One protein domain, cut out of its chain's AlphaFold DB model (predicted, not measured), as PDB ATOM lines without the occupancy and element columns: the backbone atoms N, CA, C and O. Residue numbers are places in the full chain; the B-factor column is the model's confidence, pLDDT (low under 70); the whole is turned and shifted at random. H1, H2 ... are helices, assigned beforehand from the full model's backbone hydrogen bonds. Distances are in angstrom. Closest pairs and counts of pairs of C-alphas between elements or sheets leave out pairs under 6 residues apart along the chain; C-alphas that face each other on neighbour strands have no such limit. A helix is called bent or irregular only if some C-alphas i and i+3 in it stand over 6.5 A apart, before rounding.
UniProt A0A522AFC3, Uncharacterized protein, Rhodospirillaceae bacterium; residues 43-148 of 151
ATOM      1  N   ALA A  43     -53.563  33.640  24.394       87.62
ATOM      2  CA  ALA A  43     -53.498  34.796  25.286       87.62
ATOM      3  C   ALA A  43     -53.870  34.424  26.731       87.62
ATOM      4  O   ALA A  43     -53.248  34.902  27.677       87.62
ATOM      5  N   GLU A  44     -54.821  33.507  26.903       89.44
ATOM      6  CA  GLU A  44     -55.230  32.947  28.188       89.44
ATOM      7  C   GLU A  44     -54.068  32.261  28.915       89.44
ATOM      8  O   GLU A  44     -53.846  32.481  30.104       89.44
ATOM      9  N   ALA A  45     -53.273  31.476  28.188       92.38
ATOM     10  CA  ALA A  45     -52.148  30.749  28.756       92.38
ATOM     11  C   ALA A  45     -50.997  31.683  29.112       92.38
ATOM     12  O   ALA A  45     -50.365  31.508  30.151       92.38
ATOM     13  N   LEU A  46     -50.745  32.690  28.272       92.06
ATOM     14  CA  LEU A  46     -49.738  33.718  28.528       92.06
ATOM     15  C   LEU A  46     -50.108  34.580  29.737       92.06
ATOM     16  O   LEU A  46     -49.247  34.854  30.571       92.06
ATOM     17  N   ALA A  47     -51.382  34.952  29.878       93.69
ATOM     18  CA  ALA A  47     -51.868  35.701  31.032       93.69
ATOM     19  C   ALA A  47     -51.747  34.888  32.332       93.69
ATOM     20  O   ALA A  47     -51.264  35.406  33.343       93.69
ATOM     21  N   LEU A  48     -52.129  33.604  32.302       93.81
ATOM     22  CA  LEU A  48     -51.965  32.693  33.440       93.81
ATOM     23  C   LEU A  48     -50.490  32.509  33.801       93.81
ATOM     24  O   LEU A  48     -50.130  32.620  34.974       93.81
ATOM     25  N   TYR A  49     -49.640  32.286  32.797       95.62
ATOM     26  CA  TYR A  49     -48.203  32.153  32.984       95.62
ATOM     27  C   TYR A  49     -47.606  33.407  33.622       95.62
ATOM     28  O   TYR A  49     -46.951  33.304  34.652       95.62
ATOM     29  N   GLY A  50     -47.864  34.593  33.062       94.25
ATOM     30  CA  GLY A  50     -47.334  35.853  33.586       94.25
ATOM     31  C   GLY A  50     -47.793  36.132  35.018       94.25
ATOM     32  O   GLY A  50     -46.989  36.520  35.866       94.25
ATOM     33  N   SER A  51     -49.064  35.849  35.314       95.25
ATOM     34  CA  SER A  51     -49.622  35.996  36.663       95.25
ATOM     35  C   SER A  51     -48.929  35.067  37.662       95.25
ATOM     36  O   SER A  51     -48.484  35.514  38.716       95.25
ATOM     37  N   ALA A  52     -48.767  33.788  37.324       94.75
ATOM     38  CA  ALA A  52     -48.109  32.822  38.200       94.75
ATOM     39  C   ALA A  52     -46.581  33.017  38.274       94.75
ATOM     40  O   ALA A  52     -45.980  32.795  39.320       94.75
ATOM     41  N   ALA A  53     -45.937  33.508  37.215       94.50
ATOM     42  CA  ALA A  53     -44.508  33.816  37.222       94.50
ATOM     43  C   ALA A  53     -44.161  34.959  38.196       94.50
ATOM     44  O   ALA A  53     -43.030  35.021  38.680       94.50
ATOM     45  N   SER A  54     -45.127  35.832  38.516       92.69
ATOM     46  CA  SER A  54     -44.946  36.941  39.466       92.69
ATOM     47  C   SER A  54     -44.725  36.488  40.913       92.69
ATOM     48  O   SER A  54     -44.096  37.211  41.685       92.69
ATOM     49  N   VAL A  55     -45.192  35.286  41.277       93.56
ATOM     50  CA  VAL A  55     -45.005  34.726  42.627       93.56
ATOM     51  C   VAL A  55     -43.749  33.864  42.745       93.56
ATOM     52  O   VAL A  55     -43.376  33.467  43.847       93.56
ATOM     53  N   VAL A  56     -43.075  33.569  41.628       92.94
ATOM     54  CA  VAL A  56     -41.815  32.819  41.646       92.94
ATOM     55  C   VAL A  56     -40.710  33.734  42.193       92.94
ATOM     56  O   VAL A  56     -40.533  34.834  41.656       92.94
ATOM     57  N   PRO A  57     -39.930  33.308  43.207       92.38
ATOM     58  CA  PRO A  57     -38.860  34.119  43.784       92.38
ATOM     59  C   PRO A  57     -37.836  34.578  42.741       92.38
ATOM     60  O   PRO A  57     -37.462  33.824  41.837       92.38
ATOM     61  N   LEU A  58     -37.398  35.834  42.839       89.56
ATOM     62  CA  LEU A  58     -36.381  36.404  41.955       89.56
ATOM     63  C   LEU A  58     -34.980  35.858  42.283       89.56
ATOM     64  O   LEU A  58     -34.737  35.438  43.419       89.56
ATOM     65  N   PRO A  59     -34.036  35.897  41.323       84.94
ATOM     66  CA  PRO A  59     -32.644  35.556  41.595       84.94
ATOM     67  C   PRO A  59     -32.092  36.401  42.754       84.94
ATOM     68  O   PRO A  59     -32.230  37.622  42.749       84.94
ATOM     69  N   GLY A  60     -31.486  35.751  43.751       86.25
ATOM     70  CA  GLY A  60     -30.939  36.407  44.948       86.25
ATOM     71  C   GLY A  60     -31.886  36.478  46.155       86.25
ATOM     72  O   GLY A  60     -31.439  36.851  47.238       86.25
ATOM     73  N   ALA A  61     -33.156  36.088  46.013       89.88
ATOM     74  CA  ALA A  61     -34.062  35.860  47.142       89.88
ATOM     75  C   ALA A  61     -33.981  34.396  47.633       89.88
ATOM     76  O   ALA A  61     -33.607  33.522  46.847       89.88
ATOM     77  N   PRO A  62     -34.365  34.090  48.891       89.06
ATOM     78  CA  PRO A  62     -34.487  32.708  49.358       89.06
ATOM     79  C   PRO A  62     -35.406  31.882  48.442       89.06
ATOM     80  O   PRO A  62     -36.542  32.285  48.185       89.06
ATOM     81  N   GLY A  63     -34.916  30.748  47.931       85.31
ATOM     82  CA  GLY A  63     -35.641  29.897  46.978       85.31
ATOM     83  C   GLY A  63     -35.525  30.339  45.513       85.31
ATOM     84  O   GLY A  63     -36.069  29.675  44.628       85.31
ATOM     85  N   GLY A  64     -34.811  31.432  45.228       87.38
ATOM     86  CA  GLY A  64     -34.536  31.911  43.871       87.38
ATOM     87  C   GLY A  64     -33.655  30.961  43.054       87.38
ATOM     88  O   GLY A  64     -33.698  31.003  41.825       87.38
ATOM     89  N   GLU A  65     -32.910  30.065  43.704       89.25
ATOM     90  CA  GLU A  65     -32.103  29.024  43.059       89.25
ATOM     91  C   GLU A  65     -32.939  28.007  42.260       89.25
ATOM     92  O   GLU A  65     -32.450  27.441  41.286       89.25
ATOM     93  N   TYR A  66     -34.219  27.826  42.604       91.38
ATOM     94  CA  TYR A  66     -35.138  26.929  41.892       91.38
ATOM     95  C   TYR A  66     -35.988  27.646  40.840       91.38
ATOM     96  O   TYR A  66     -36.844  27.017  40.210       91.38
ATOM     97  N   ARG A  67     -35.775  28.951  40.622       90.94
ATOM     98  CA  ARG A  67     -36.623  29.782  39.757       90.94
ATOM     99  C   ARG A  67     -36.800  29.190  38.365       90.94
ATOM    100  O   ARG A  67     -37.929  29.080  37.901       90.94
ATOM    101  N   GLU A  68     -35.710  28.805  37.710       91.00
ATOM    102  CA  GLU A  68     -35.758  28.259  36.350       91.00
ATOM    103  C   GLU A  68     -36.617  26.991  36.296       91.00
ATOM    104  O   GLU A  68     -37.541  26.899  35.489       91.00
ATOM    105  N   SER A  69     -36.406  26.063  37.233       93.00
ATOM    106  CA  SER A  69     -37.211  24.843  37.330       93.00
ATOM    107  C   SER A  69     -38.693  25.132  37.603       93.00
ATOM    108  O   SER A  69     -39.560  24.513  36.988       93.00
ATOM    109  N   ALA A  70     -39.001  26.120  38.451       93.94
ATOM    110  CA  ALA A  70     -40.372  26.534  38.735       93.94
ATOM    111  C   ALA A  70     -41.048  27.151  37.502       93.94
ATOM    112  O   ALA A  70     -42.199  26.827  37.208       93.94
ATOM    113  N   LEU A  71     -40.329  27.989  36.749       94.88
ATOM    114  CA  LEU A  71     -40.819  28.575  35.501       94.88
ATOM    115  C   LEU A  71     -41.051  27.499  34.433       94.88
ATOM    116  O   LEU A  71     -42.075  27.556  33.760       94.88
ATOM    117  N   ILE A  72     -40.168  26.500  34.310       95.31
ATOM    118  CA  ILE A  72     -40.348  25.364  33.391       95.31
ATOM    119  C   ILE A  72     -41.598  24.560  33.763       95.31
ATOM    120  O   ILE A  72     -42.442  24.307  32.903       95.31
ATOM    121  N   VAL A  73     -41.754  24.184  35.036       95.75
ATOM    122  CA  VAL A  73     -42.938  23.445  35.510       95.75
ATOM    123  C   VAL A  73     -44.210  24.246  35.244       95.75
ATOM    124  O   VAL A  73     -45.181  23.704  34.714       95.75
ATOM    125  N   LEU A  74     -44.194  25.546  35.538       96.06
ATOM    126  CA  LEU A  74     -45.316  26.435  35.266       96.06
ATOM    127  C   LEU A  74     -45.645  26.494  33.767       96.06
ATOM    128  O   LEU A  74     -46.811  26.382  33.388       96.06
ATOM    129  N   SER A  75     -44.634  26.607  32.904       95.31
ATOM    130  CA  SER A  75     -44.819  26.572  31.452       95.31
ATOM    131  C   SER A  75     -45.437  25.261  30.982       95.31
ATOM    132  O   SER A  75     -46.349  25.296  30.159       95.31
ATOM    133  N   LEU A  76     -45.005  24.114  31.515       96.12
ATOM    134  CA  LEU A  76     -45.582  22.809  31.177       96.12
ATOM    135  C   LEU A  76     -47.049  22.699  31.611       96.12
ATOM    136  O   LEU A  76     -47.867  22.180  30.853       96.12
ATOM    137  N   ILE A  77     -47.402  23.233  32.785       96.12
ATOM    138  CA  ILE A  77     -48.792  23.286  33.262       96.12
ATOM    139  C   ILE A  77     -49.648  24.146  32.324       96.12
ATOM    140  O   ILE A  77     -50.694  23.691  31.860       96.12
ATOM    141  N   CYS A  78     -49.199  25.361  31.991       95.19
ATOM    142  CA  CYS A  78     -49.912  26.255  31.073       95.19
ATOM    143  C   CYS A  78     -50.044  25.649  29.667       95.19
ATOM    144  O   CYS A  78     -51.108  25.746  29.052       95.19
ATOM    145  N   LEU A  79     -49.000  24.984  29.169       93.19
ATOM    146  CA  LEU A  79     -48.996  24.319  27.866       93.19
ATOM    147  C   LEU A  79     -49.980  23.141  27.847       93.19
ATOM    148  O   LEU A  79     -50.788  23.031  26.924       93.19
ATOM    149  N   GLY A  80     -49.976  22.308  28.892       92.44
ATOM    150  CA  GLY A  80     -50.929  21.209  29.055       92.44
ATOM    151  C   GLY A  80     -52.376  21.697  29.138       92.44
ATOM    152  O   GLY A  80     -53.246  21.159  28.450       92.44
ATOM    153  N   LEU A  81     -52.632  22.762  29.905       90.69
ATOM    154  CA  LEU A  81     -53.958  23.378  30.002       90.69
ATOM    155  C   LEU A  81     -54.420  23.935  28.647       90.69
ATOM    156  O   LEU A  81     -55.559  23.708  28.246       90.69
ATOM    157  N   SER A  82     -53.528  24.602  27.911       88.56
ATOM    158  CA  SER A  82     -53.814  25.143  26.573       88.56
ATOM    159  C   SER A  82     -54.158  24.047  25.572       88.56
ATOM    160  O   SER A  82     -55.132  24.169  24.825       88.56
ATOM    161  N   ALA A  83     -53.384  22.957  25.570       88.88
ATOM    162  CA  ALA A  83     -53.640  21.790  24.733       88.88
ATOM    163  C   ALA A  83     -54.991  21.152  25.083       88.88
ATOM    164  O   ALA A  83     -55.788  20.837  24.197       88.88
ATOM    165  N   TRP A  84     -55.280  20.994  26.377       87.81
ATOM    166  CA  TRP A  84     -56.530  20.408  26.854       87.81
ATOM    167  C   TRP A  84     -57.752  21.259  26.493       87.81
ATOM    168  O   TRP A  84     -58.738  20.733  25.975       87.81
ATOM    169  N   LEU A  85     -57.678  22.577  26.690       85.44
ATOM    170  CA  LEU A  85     -58.747  23.497  26.304       85.44
ATOM    171  C   LEU A  85     -58.965  23.466  24.793       85.44
ATOM    172  O   LEU A  85     -60.089  23.229  24.352       85.44
ATOM    173  N   ARG A  86     -57.902  23.615  23.989       84.06
ATOM    174  CA  ARG A  86     -58.046  23.614  22.530       84.06
ATOM    175  C   ARG A  86     -58.546  22.285  21.991       84.06
ATOM    176  O   ARG A  86     -59.410  22.296  21.128       84.06
ATOM    177  N   THR A  87     -58.087  21.143  22.493       81.88
ATOM    178  CA  THR A  87     -58.598  19.840  22.021       81.88
ATOM    179  C   THR A  87     -60.090  19.647  22.301       81.88
ATOM    180  O   THR A  87     -60.755  18.955  21.534       81.88
ATOM    181  N   ARG A  88     -60.642  20.291  23.340       79.50
ATOM    182  CA  ARG A  88     -62.085  20.266  23.633       79.50
ATOM    183  C   ARG A  88     -62.897  21.318  22.883       79.50
ATOM    184  O   ARG A  88     -64.063  21.068  22.599       79.50
ATOM    185  N   THR A  89     -62.314  22.474  22.573       72.50
ATOM    186  CA  THR A  89     -63.029  23.589  21.925       72.50
ATOM    187  C   THR A  89     -62.880  23.619  20.405       72.50
ATOM    188  O   THR A  89     -63.718  24.204  19.731       72.50
ATOM    189  N   THR A  90     -61.862  22.963  19.838       65.31
ATOM    190  CA  THR A  90     -61.598  22.926  18.382       65.31
ATOM    191  C   THR A  90     -62.350  21.818  17.640       65.31
ATOM    192  O   THR A  90     -61.890  21.340  16.602       65.31
ATOM    193  N   GLY A  91     -63.511  21.396  18.147       58.22
ATOM    194  CA  GLY A  91     -64.407  20.527  17.388       58.22
ATOM    195  C   GLY A  91     -64.894  21.259  16.138       58.22
ATOM    196  O   GLY A  91     -65.731  22.149  16.242       58.22
ATOM    197  N   GLY A  92     -64.347  20.915  14.969       57.56
ATOM    198  CA  GLY A  92     -64.815  21.460  13.691       57.56
ATOM    199  C   GLY A  92     -66.226  20.972  13.341       57.56
ATOM    200  O   GLY A  92     -66.798  20.133  14.039       57.56
ATOM    201  N   ALA A  93     -66.764  21.417  12.200       55.28
ATOM    202  CA  ALA A  93     -68.098  21.042  11.704       55.28
ATOM    203  C   ALA A  93     -68.330  19.514  11.565       55.28
ATOM    204  O   ALA A  93     -69.468  19.059  11.514       55.28
ATOM    205  N   ALA A  94     -67.256  18.713  11.546       58.84
ATOM    206  CA  ALA A  94     -67.278  17.247  11.501       58.84
ATOM    207  C   ALA A  94     -66.957  16.557  12.851       58.84
ATOM    208  O   ALA A  94     -66.703  15.352  12.880       58.84
ATOM    209  N   GLY A  95     -66.897  17.298  13.964       58.88
ATOM    210  CA  GLY A  95     -66.646  16.763  15.312       58.88
ATOM    211  C   GLY A  95     -65.214  16.281  15.576       58.88
ATOM    212  O   GLY A  95     -64.941  15.711  16.631       58.88
ATOM    213  N   LYS A  96     -64.282  16.497  14.638       59.22
ATOM    214  CA  LYS A  96     -62.865  16.144  14.797       59.22
ATOM    215  C   LYS A  96     -62.067  17.351  15.312       59.22
ATOM    216  O   LYS A  96     -62.295  18.455  14.817       59.22
ATOM    217  N   PRO A  97     -61.134  17.157  16.262       64.94
ATOM    218  CA  PRO A  97     -60.271  18.234  16.728       64.94
ATOM    219  C   PRO A  97     -59.377  18.740  15.592       64.94
ATOM    220  O   PRO A  97     -58.725  17.943  14.908       64.94
ATOM    221  N   GLN A  98     -59.313  20.061  15.412       78.69
ATOM    222  CA  GLN A  98     -58.363  20.700  14.497       78.69
ATOM    223  C   GLN A  98     -56.944  20.645  15.087       78.69
ATOM    224  O   GLN A  98     -56.446  21.602  15.683       78.69
ATOM    225  N   TRP A  99     -56.266  19.508  14.923       81.69
ATOM    226  CA  TRP A  99     -54.919  19.290  15.465       81.69
ATOM    227  C   TRP A  99     -53.890  20.317  14.977       81.69
ATOM    228  O   TRP A  99     -52.996  20.681  15.737       81.69
ATOM    229  N   ALA A 100     -54.037  20.839  13.755       82.75
ATOM    230  CA  ALA A 100     -53.173  21.896  13.236       82.75
ATOM    231  C   ALA A 100     -53.256  23.179  14.086       82.75
ATOM    232  O   ALA A 100     -52.223  23.694  14.511       82.75
ATOM    233  N   ALA A 101     -54.467  23.638  14.426       82.06
ATOM    234  CA  ALA A 101     -54.667  24.797  15.299       82.06
ATOM    235  C   ALA A 101     -54.092  24.578  16.708       82.06
ATOM    236  O   ALA A 101     -53.500  25.492  17.287       82.06
ATOM    237  N   VAL A 102     -54.235  23.361  17.251       86.19
ATOM    238  CA  VAL A 102     -53.636  22.991  18.544       86.19
ATOM    239  C   VAL A 102     -52.117  23.142  18.466       86.19
ATOM    240  O   VAL A 102     -51.537  23.859  19.274       86.19
ATOM    241  N   MET A 103     -51.475  22.538  17.463       89.06
ATOM    242  CA  MET A 103     -50.018  22.584  17.318       89.06
ATOM    243  C   MET A 103     -49.489  24.003  17.111       89.06
ATOM    244  O   MET A 103     -48.532  24.391  17.780       89.06
ATOM    245  N   ILE A 104     -50.132  24.799  16.250       89.56
ATOM    246  CA  ILE A 104     -49.757  26.203  16.027       89.56
ATOM    247  C   ILE A 104     -49.828  26.980  17.340       89.56
ATOM    248  O   ILE A 104     -48.915  27.738  17.656       89.56
ATOM    249  N   SER A 105     -50.867  26.759  18.143       88.56
ATOM    250  CA  SER A 105     -50.982  27.412  19.441       88.56
ATOM    251  C   SER A 105     -49.890  27.011  20.426       88.56
ATOM    252  O   SER A 105     -49.403  27.884  21.147       88.56
ATOM    253  N   LEU A 106     -49.513  25.732  20.487       91.38
ATOM    254  CA  LEU A 106     -48.457  25.280  21.396       91.38
ATOM    255  C   LEU A 106     -47.108  25.888  21.002       91.38
ATOM    256  O   LEU A 106     -46.377  26.369  21.865       91.38
ATOM    257  N   ILE A 107     -46.818  25.943  19.700       93.75
ATOM    258  CA  ILE A 107     -45.613  26.593  19.170       93.75
ATOM    259  C   ILE A 107     -45.632  28.089  19.493       93.75
ATOM    260  O   ILE A 107     -44.653  28.609  20.028       93.75
ATOM    261  N   SER A 108     -46.759  28.770  19.246       92.44
ATOM    262  CA  SER A 108     -46.936  30.184  19.593       92.44
ATOM    263  C   SER A 108     -46.652  30.437  21.072       92.44
ATOM    264  O   SER A 108     -45.915  31.362  21.395       92.44
ATOM    265  N   PHE A 109     -47.183  29.606  21.972       93.44
ATOM    266  CA  PHE A 109     -46.944  29.751  23.408       93.44
ATOM    267  C   PHE A 109     -45.452  29.689  23.750       93.44
ATOM    268  O   PHE A 109     -44.943  30.575  24.432       93.44
ATOM    269  N   VAL A 110     -44.737  28.685  23.234       94.75
ATOM    270  CA  VAL A 110     -43.296  28.518  23.485       94.75
ATOM    271  C   VAL A 110     -42.497  29.702  22.945       94.75
ATOM    272  O   VAL A 110     -41.637  30.228  23.648       94.75
ATOM    273  N   ILE A 111     -42.805  30.166  21.732       94.75
ATOM    274  CA  ILE A 111     -42.150  31.339  21.140       94.75
ATOM    275  C   ILE A 111     -42.343  32.571  22.033       94.75
ATOM    276  O   ILE A 111     -41.382  33.286  22.320       94.75
ATOM    277  N   TRP A 112     -43.558  32.787  22.536       94.25
ATOM    278  CA  TRP A 112     -43.847  33.904  23.431       94.25
ATOM    279  C   TRP A 112     -43.151  33.786  24.795       94.25
ATOM    280  O   TRP A 112     -42.700  34.798  25.328       94.25
ATOM    281  N   LEU A 113     -42.971  32.576  25.334       94.06
ATOM    282  CA  LEU A 113     -42.182  32.361  26.555       94.06
ATOM    283  C   LEU A 113     -40.712  32.763  26.378       94.06
ATOM    284  O   LEU A 113     -40.112  33.321  27.299       94.06
ATOM    285  N   VAL A 114     -40.131  32.513  25.204       94.44
ATOM    286  CA  VAL A 114     -38.778  32.985  24.868       94.44
ATOM    287  C   VAL A 114     -38.775  34.507  24.683       94.44
ATOM    288  O   VAL A 114     -37.874  35.185  25.173       94.44
ATOM    289  N   ALA A 115     -39.800  35.061  24.029       94.19
ATOM    290  CA  ALA A 115     -39.918  36.493  23.746       94.19
ATOM    291  C   ALA A 115     -40.066  37.377  24.993       94.19
ATOM    292  O   ALA A 115     -39.583  38.505  24.986       94.19
ATOM    293  N   ILE A 116     -40.688  36.865  26.061       92.12
ATOM    294  CA  ILE A 116     -40.792  37.559  27.356       92.12
ATOM    295  C   ILE A 116     -39.401  37.874  27.939       92.12
ATOM    296  O   ILE A 116     -39.231  38.893  28.605       92.12
ATOM    297  N   GLY A 117     -38.406  37.022  27.679       90.38
ATOM    298  CA  GLY A 117     -37.026  37.229  28.111       90.38
ATOM    299  C   GLY A 117     -36.793  37.125  29.632       90.38
ATOM    300  O   GLY A 117     -37.716  36.878  30.418       90.38
ATOM    301  N   PRO A 118     -35.530  37.243  30.081       88.19
ATOM    302  CA  PRO A 118     -35.180  37.204  31.501       88.19
ATOM    303  C   PRO A 118     -35.780  38.388  32.283       88.19
ATOM    304  O   PRO A 118     -35.894  39.479  31.728       88.19
ATOM    305  N   PRO A 119     -36.114  38.222  33.578       89.44
ATOM    306  CA  PRO A 119     -35.924  37.035  34.421       89.44
ATOM    307  C   PRO A 119     -37.122  36.068  34.397       89.44
ATOM    308  O   PRO A 119     -37.230  35.190  35.252       89.44
ATOM    309  N   THR A 120     -38.080  36.279  33.504       91.06
ATOM    310  CA  THR A 120     -39.379  35.592  33.488       91.06
ATOM    311  C   THR A 120     -39.474  34.486  32.452       91.06
ATOM    312  O   THR A 120     -40.379  33.673  32.544       91.06
ATOM    313  N   SER A 121     -38.552  34.423  31.495       92.12
ATOM    314  CA  SER A 121     -38.501  33.340  30.519       92.12
ATOM    315  C   SER A 121     -37.983  32.042  31.153       92.12
ATOM    316  O   SER A 121     -36.954  32.074  31.832       92.12
ATOM    317  N   PRO A 122     -38.633  30.893  30.892       91.81
ATOM    318  CA  PRO A 122     -38.137  29.573  31.286       91.81
ATOM    319  C   PRO A 122     -36.992  29.091  30.377       91.81
ATOM    320  O   PRO A 122     -36.354  28.089  30.673       91.81
ATOM    321  N   LEU A 123     -36.768  29.773  29.248       91.19
ATOM    322  CA  LEU A 123     -35.785  29.440  28.221       91.19
ATOM    323  C   LEU A 123     -34.927  30.687  27.949       91.19
ATOM    324  O   LEU A 123     -35.064  31.317  26.893       91.19
ATOM    325  N   PRO A 124     -34.092  31.110  28.915       87.44
ATOM    326  CA  PRO A 124     -33.309  32.324  28.774       87.44
ATOM    327  C   PRO A 124     -32.294  32.180  27.636       87.44
ATOM    328  O   PRO A 124     -31.496  31.246  27.592       87.44
ATOM    329  N   LEU A 125     -32.308  33.140  26.712       90.56
ATOM    330  CA  LEU A 125     -31.294  33.236  25.667       90.56
ATOM    331  C   LEU A 125     -29.993  33.842  26.222       90.56
ATOM    332  O   LEU A 125     -30.048  34.659  27.150       90.56
ATOM    333  N   PRO A 126     -28.826  33.503  25.638       89.81
ATOM    334  CA  PRO A 126     -27.550  34.102  26.014       89.81
ATOM    335  C   PRO A 126     -27.584  35.635  25.970       89.81
ATOM    336  O   PRO A 126     -28.284  36.243  25.151       89.81
ATOM    337  N   ALA A 127     -26.789  36.269  26.834       86.50
ATOM    338  CA  ALA A 127     -26.627  37.720  26.832       86.50
ATOM    339  C   ALA A 127     -26.215  38.214  25.432       86.50
ATOM    340  O   ALA A 127     -25.342  37.633  24.790       86.50
ATOM    341  N   GLY A 128     -26.880  39.262  24.942       87.94
ATOM    342  CA  GLY A 128     -26.706  39.778  23.579       87.94
ATOM    343  C   GLY A 128     -27.646  39.174  22.527       87.94
ATOM    344  O   GLY A 128     -27.839  39.795  21.490       87.94
ATOM    345  N   LEU A 129     -28.301  38.036  22.800       92.38
ATOM    346  CA  LEU A 129     -29.274  37.401  21.890       92.38
ATOM    347  C   LEU A 129     -30.729  37.493  22.376       92.38
ATOM    348  O   LEU A 129     -31.623  36.924  21.761       92.38
ATOM    349  N   GLN A 130     -31.003  38.231  23.453       88.56
ATOM    350  CA  GLN A 130     -32.348  38.333  24.042       88.56
ATOM    351  C   GLN A 130     -33.399  38.895  23.069       88.56
ATOM    352  O   GLN A 130     -34.561  38.501  23.120       88.56
ATOM    353  N   PHE A 131     -32.990  39.757  22.132       90.38
ATOM    354  CA  PHE A 131     -33.879  40.315  21.110       90.38
ATOM    355  C   PHE A 131     -34.407  39.259  20.124       90.38
ATOM    356  O   PHE A 131     -35.452  39.466  19.509       90.38
ATOM    357  N   VAL A 132     -33.708  38.125  19.971       93.94
ATOM    358  CA  VAL A 132     -34.060  37.079  19.001       93.94
ATOM    359  C   VAL A 132     -35.430  36.489  19.321       93.94
ATOM    360  O   VAL A 132     -36.220  36.282  18.406       93.94
ATOM    361  N   GLY A 133     -35.753  36.286  20.603       92.88
ATOM    362  CA  GLY A 133     -37.066  35.786  21.019       92.88
ATOM    363  C   GLY A 133     -38.208  36.686  20.544       92.88
ATOM    364  O   GLY A 133     -39.144  36.218  19.900       92.88
ATOM    365  N   ALA A 134     -38.092  37.992  20.793       93.19
ATOM    366  CA  ALA A 134     -39.077  38.975  20.347       93.19
ATOM    367  C   ALA A 134     -39.157  39.060  18.814       93.19
ATOM    368  O   ALA A 134     -40.251  39.122  18.256       93.19
ATOM    369  N   PHE A 135     -38.018  39.007  18.120       95.94
ATOM    370  CA  PHE A 135     -37.976  39.051  16.658       95.94
ATOM    371  C   PHE A 135     -38.665  37.833  16.028       95.94
ATOM    372  O   PHE A 135     -39.484  37.977  15.119       95.94
ATOM    373  N   VAL A 136     -38.396  36.637  16.562       95.81
ATOM    374  CA  VAL A 136     -39.066  35.397  16.154       95.81
ATOM    375  C   VAL A 136     -40.563  35.476  16.437       95.81
ATOM    376  O   VAL A 136     -41.341  35.104  15.566       95.81
ATOM    377  N   ALA A 137     -40.985  36.001  17.591       92.88
ATOM    378  CA  ALA A 137     -42.404  36.170  17.909       92.88
ATOM    379  C   ALA A 137     -43.122  37.094  16.920       92.88
ATOM    380  O   ALA A 137     -44.185  36.735  16.423       92.88
ATOM    381  N   VAL A 138     -42.522  38.237  16.574       93.75
ATOM    382  CA  VAL A 138     -43.092  39.173  15.592       93.75
ATOM    383  C   VAL A 138     -43.218  38.520  14.216       93.75
ATOM    384  O   VAL A 138     -44.289  38.565  13.613       93.75
ATOM    385  N   ILE A 139     -42.152  37.875  13.733       94.69
ATOM    386  CA  ILE A 139     -42.160  37.186  12.434       94.69
ATOM    387  C   ILE A 139     -43.198  36.061  12.429       94.69
ATOM    388  O   ILE A 139     -43.987  35.949  11.494       94.69
ATOM    389  N   TRP A 140     -43.225  35.246  13.483       93.19
ATOM    390  CA  TRP A 140     -44.171  34.146  13.628       93.19
ATOM    391  C   TRP A 140     -45.617  34.648  13.626       93.19
ATOM    392  O   TRP A 140     -46.422  34.177  12.827       93.19
ATOM    393  N   SER A 141     -45.939  35.653  14.442       88.94
ATOM    394  CA  SER A 141     -47.275  36.255  14.494       88.94
ATOM    395  C   SER A 141     -47.701  36.892  13.170       88.94
ATOM    396  O   SER A 141     -48.890  36.881  12.861       88.94
ATOM    397  N   ALA A 142     -46.759  37.404  12.374       89.88
ATOM    398  CA  ALA A 142     -47.052  37.918  11.041       89.88
ATOM    399  C   ALA A 142     -47.331  36.798  10.026       89.88
ATOM    400  O   ALA A 142     -48.231  36.941   9.207       89.88
ATOM    401  N   ILE A 143     -46.586  35.688  10.075       89.50
ATOM    402  CA  ILE A 143     -46.666  34.597   9.088       89.50
ATOM    403  C   ILE A 143     -47.838  33.648   9.364       89.50
ATOM    404  O   ILE A 143     -48.518  33.214   8.435       89.50
ATOM    405  N   VAL A 144     -48.082  33.308  10.628       88.25
ATOM    406  CA  VAL A 144     -49.049  32.275  11.033       88.25
ATOM    407  C   VAL A 144     -50.454  32.450  10.435       88.25
ATOM    408  O   VAL A 144     -50.985  31.457   9.936       88.25
ATOM    409  N   PRO A 145     -51.056  33.657  10.402       83.00
ATOM    410  CA  PRO A 145     -52.393  33.858   9.832       83.00
ATOM    411  C   PRO A 145     -52.488  33.600   8.323       83.00
ATOM    412  O   PRO A 145     -53.586  33.366   7.818       83.00
ATOM    413  N   TYR A 146     -51.358  33.651   7.607       83.94
ATOM    414  CA  TYR A 146     -51.281  33.297   6.185       83.94
ATOM    415  C   TYR A 146     -51.137  31.789   5.968       83.94
ATOM    416  O   TYR A 146     -51.505  31.287   4.912       83.94
ATOM    417  N   LEU A 147     -50.584  31.061   6.944       83.75
ATOM    418  CA  LEU A 147     -50.397  29.610   6.853       83.75
ATOM    419  C   LEU A 147     -51.634  28.822   7.289       83.75
ATOM    420  O   LEU A 147     -51.767  27.655   6.922       83.75
ATOM    421  N   TYR A 148     -52.508  29.421   8.100       78.62
ATOM    422  CA  TYR A 148     -53.674  28.738   8.647       78.62
ATOM    423  C   TYR A 148     -54.877  29.670   8.786       78.62
ATOM    424  O   TYR A 148     -54.831  30.662   9.513       78.62
TER     425      TYR A 148
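Overview. This is residues 43 to 148 of the 151 residues of an uncharacterized protein of Rhodospirillaceae bacterium (UniProt A0A522AFC3). Four helices run back and forth in an elongated antiparallel stack: the longest, H2, has H1 along one side and H3 along another, and H4 packs on H3 away from H2. The loops round Gly 60 and Ala 94 make the two far ends. The printed part has 106 residues with four named helices, H1 to H4 in chain order, and no named strand; its class is all helix. It is only just compact, close to loose, with a radius of gyration of the C-alphas of 15.5 A, and spans 53 by 27 by 16 A.

Along the chain. H2, residues 64 to 89, is 36.9 A long and irregular, with C-alphas 65 and 68 7.7 A apart. H1, residues 43 to 53, begins at C-alpha 43 (-53.498, 34.796, 25.286). H3, residues 99 to 116, is 26.0 A long. H4, residues 130 to 147, is 26.4 A long, has a kink of 28 degrees near residue 141, is only just irregular, with C-alphas 142 and 145 6.8 A apart, and ends at C-alpha 147 (-50.397, 29.610, 6.853).

Arrangement. H1, H2 and H3 form an up and down bundle, each running against the one before. With residues 71 to 82 alone, H2 touches H1 at a shallow tilt of 23 degrees; the closest C-alphas, of Ala 45 and Cys 78, are 5.5 A apart. H2 and H3, a helical hairpin, touch at a shallow tilt of 25 degrees, closest at C-alphas 86 and 102, 6.0 A. H3 and H4, another hairpin, touch at 23 degrees, opposite ways, closest at C-alphas 115 and 133, 4.0 A. H4 is apart from H1 and H2. Every O i to N i+4 pair is within hydrogen-bond range in H1 and H3, 20 of 22 in H2 and 11 of 14 in H4.

Size, cuts and confidence. The C-alphas farthest apart, of Gly 60 and Ala 94, are 53.0 A apart. The printed part has no cut; the link from H3 to H4, residues 117 to 129, is long. Residues 90 to 97 have pLDDT under 70.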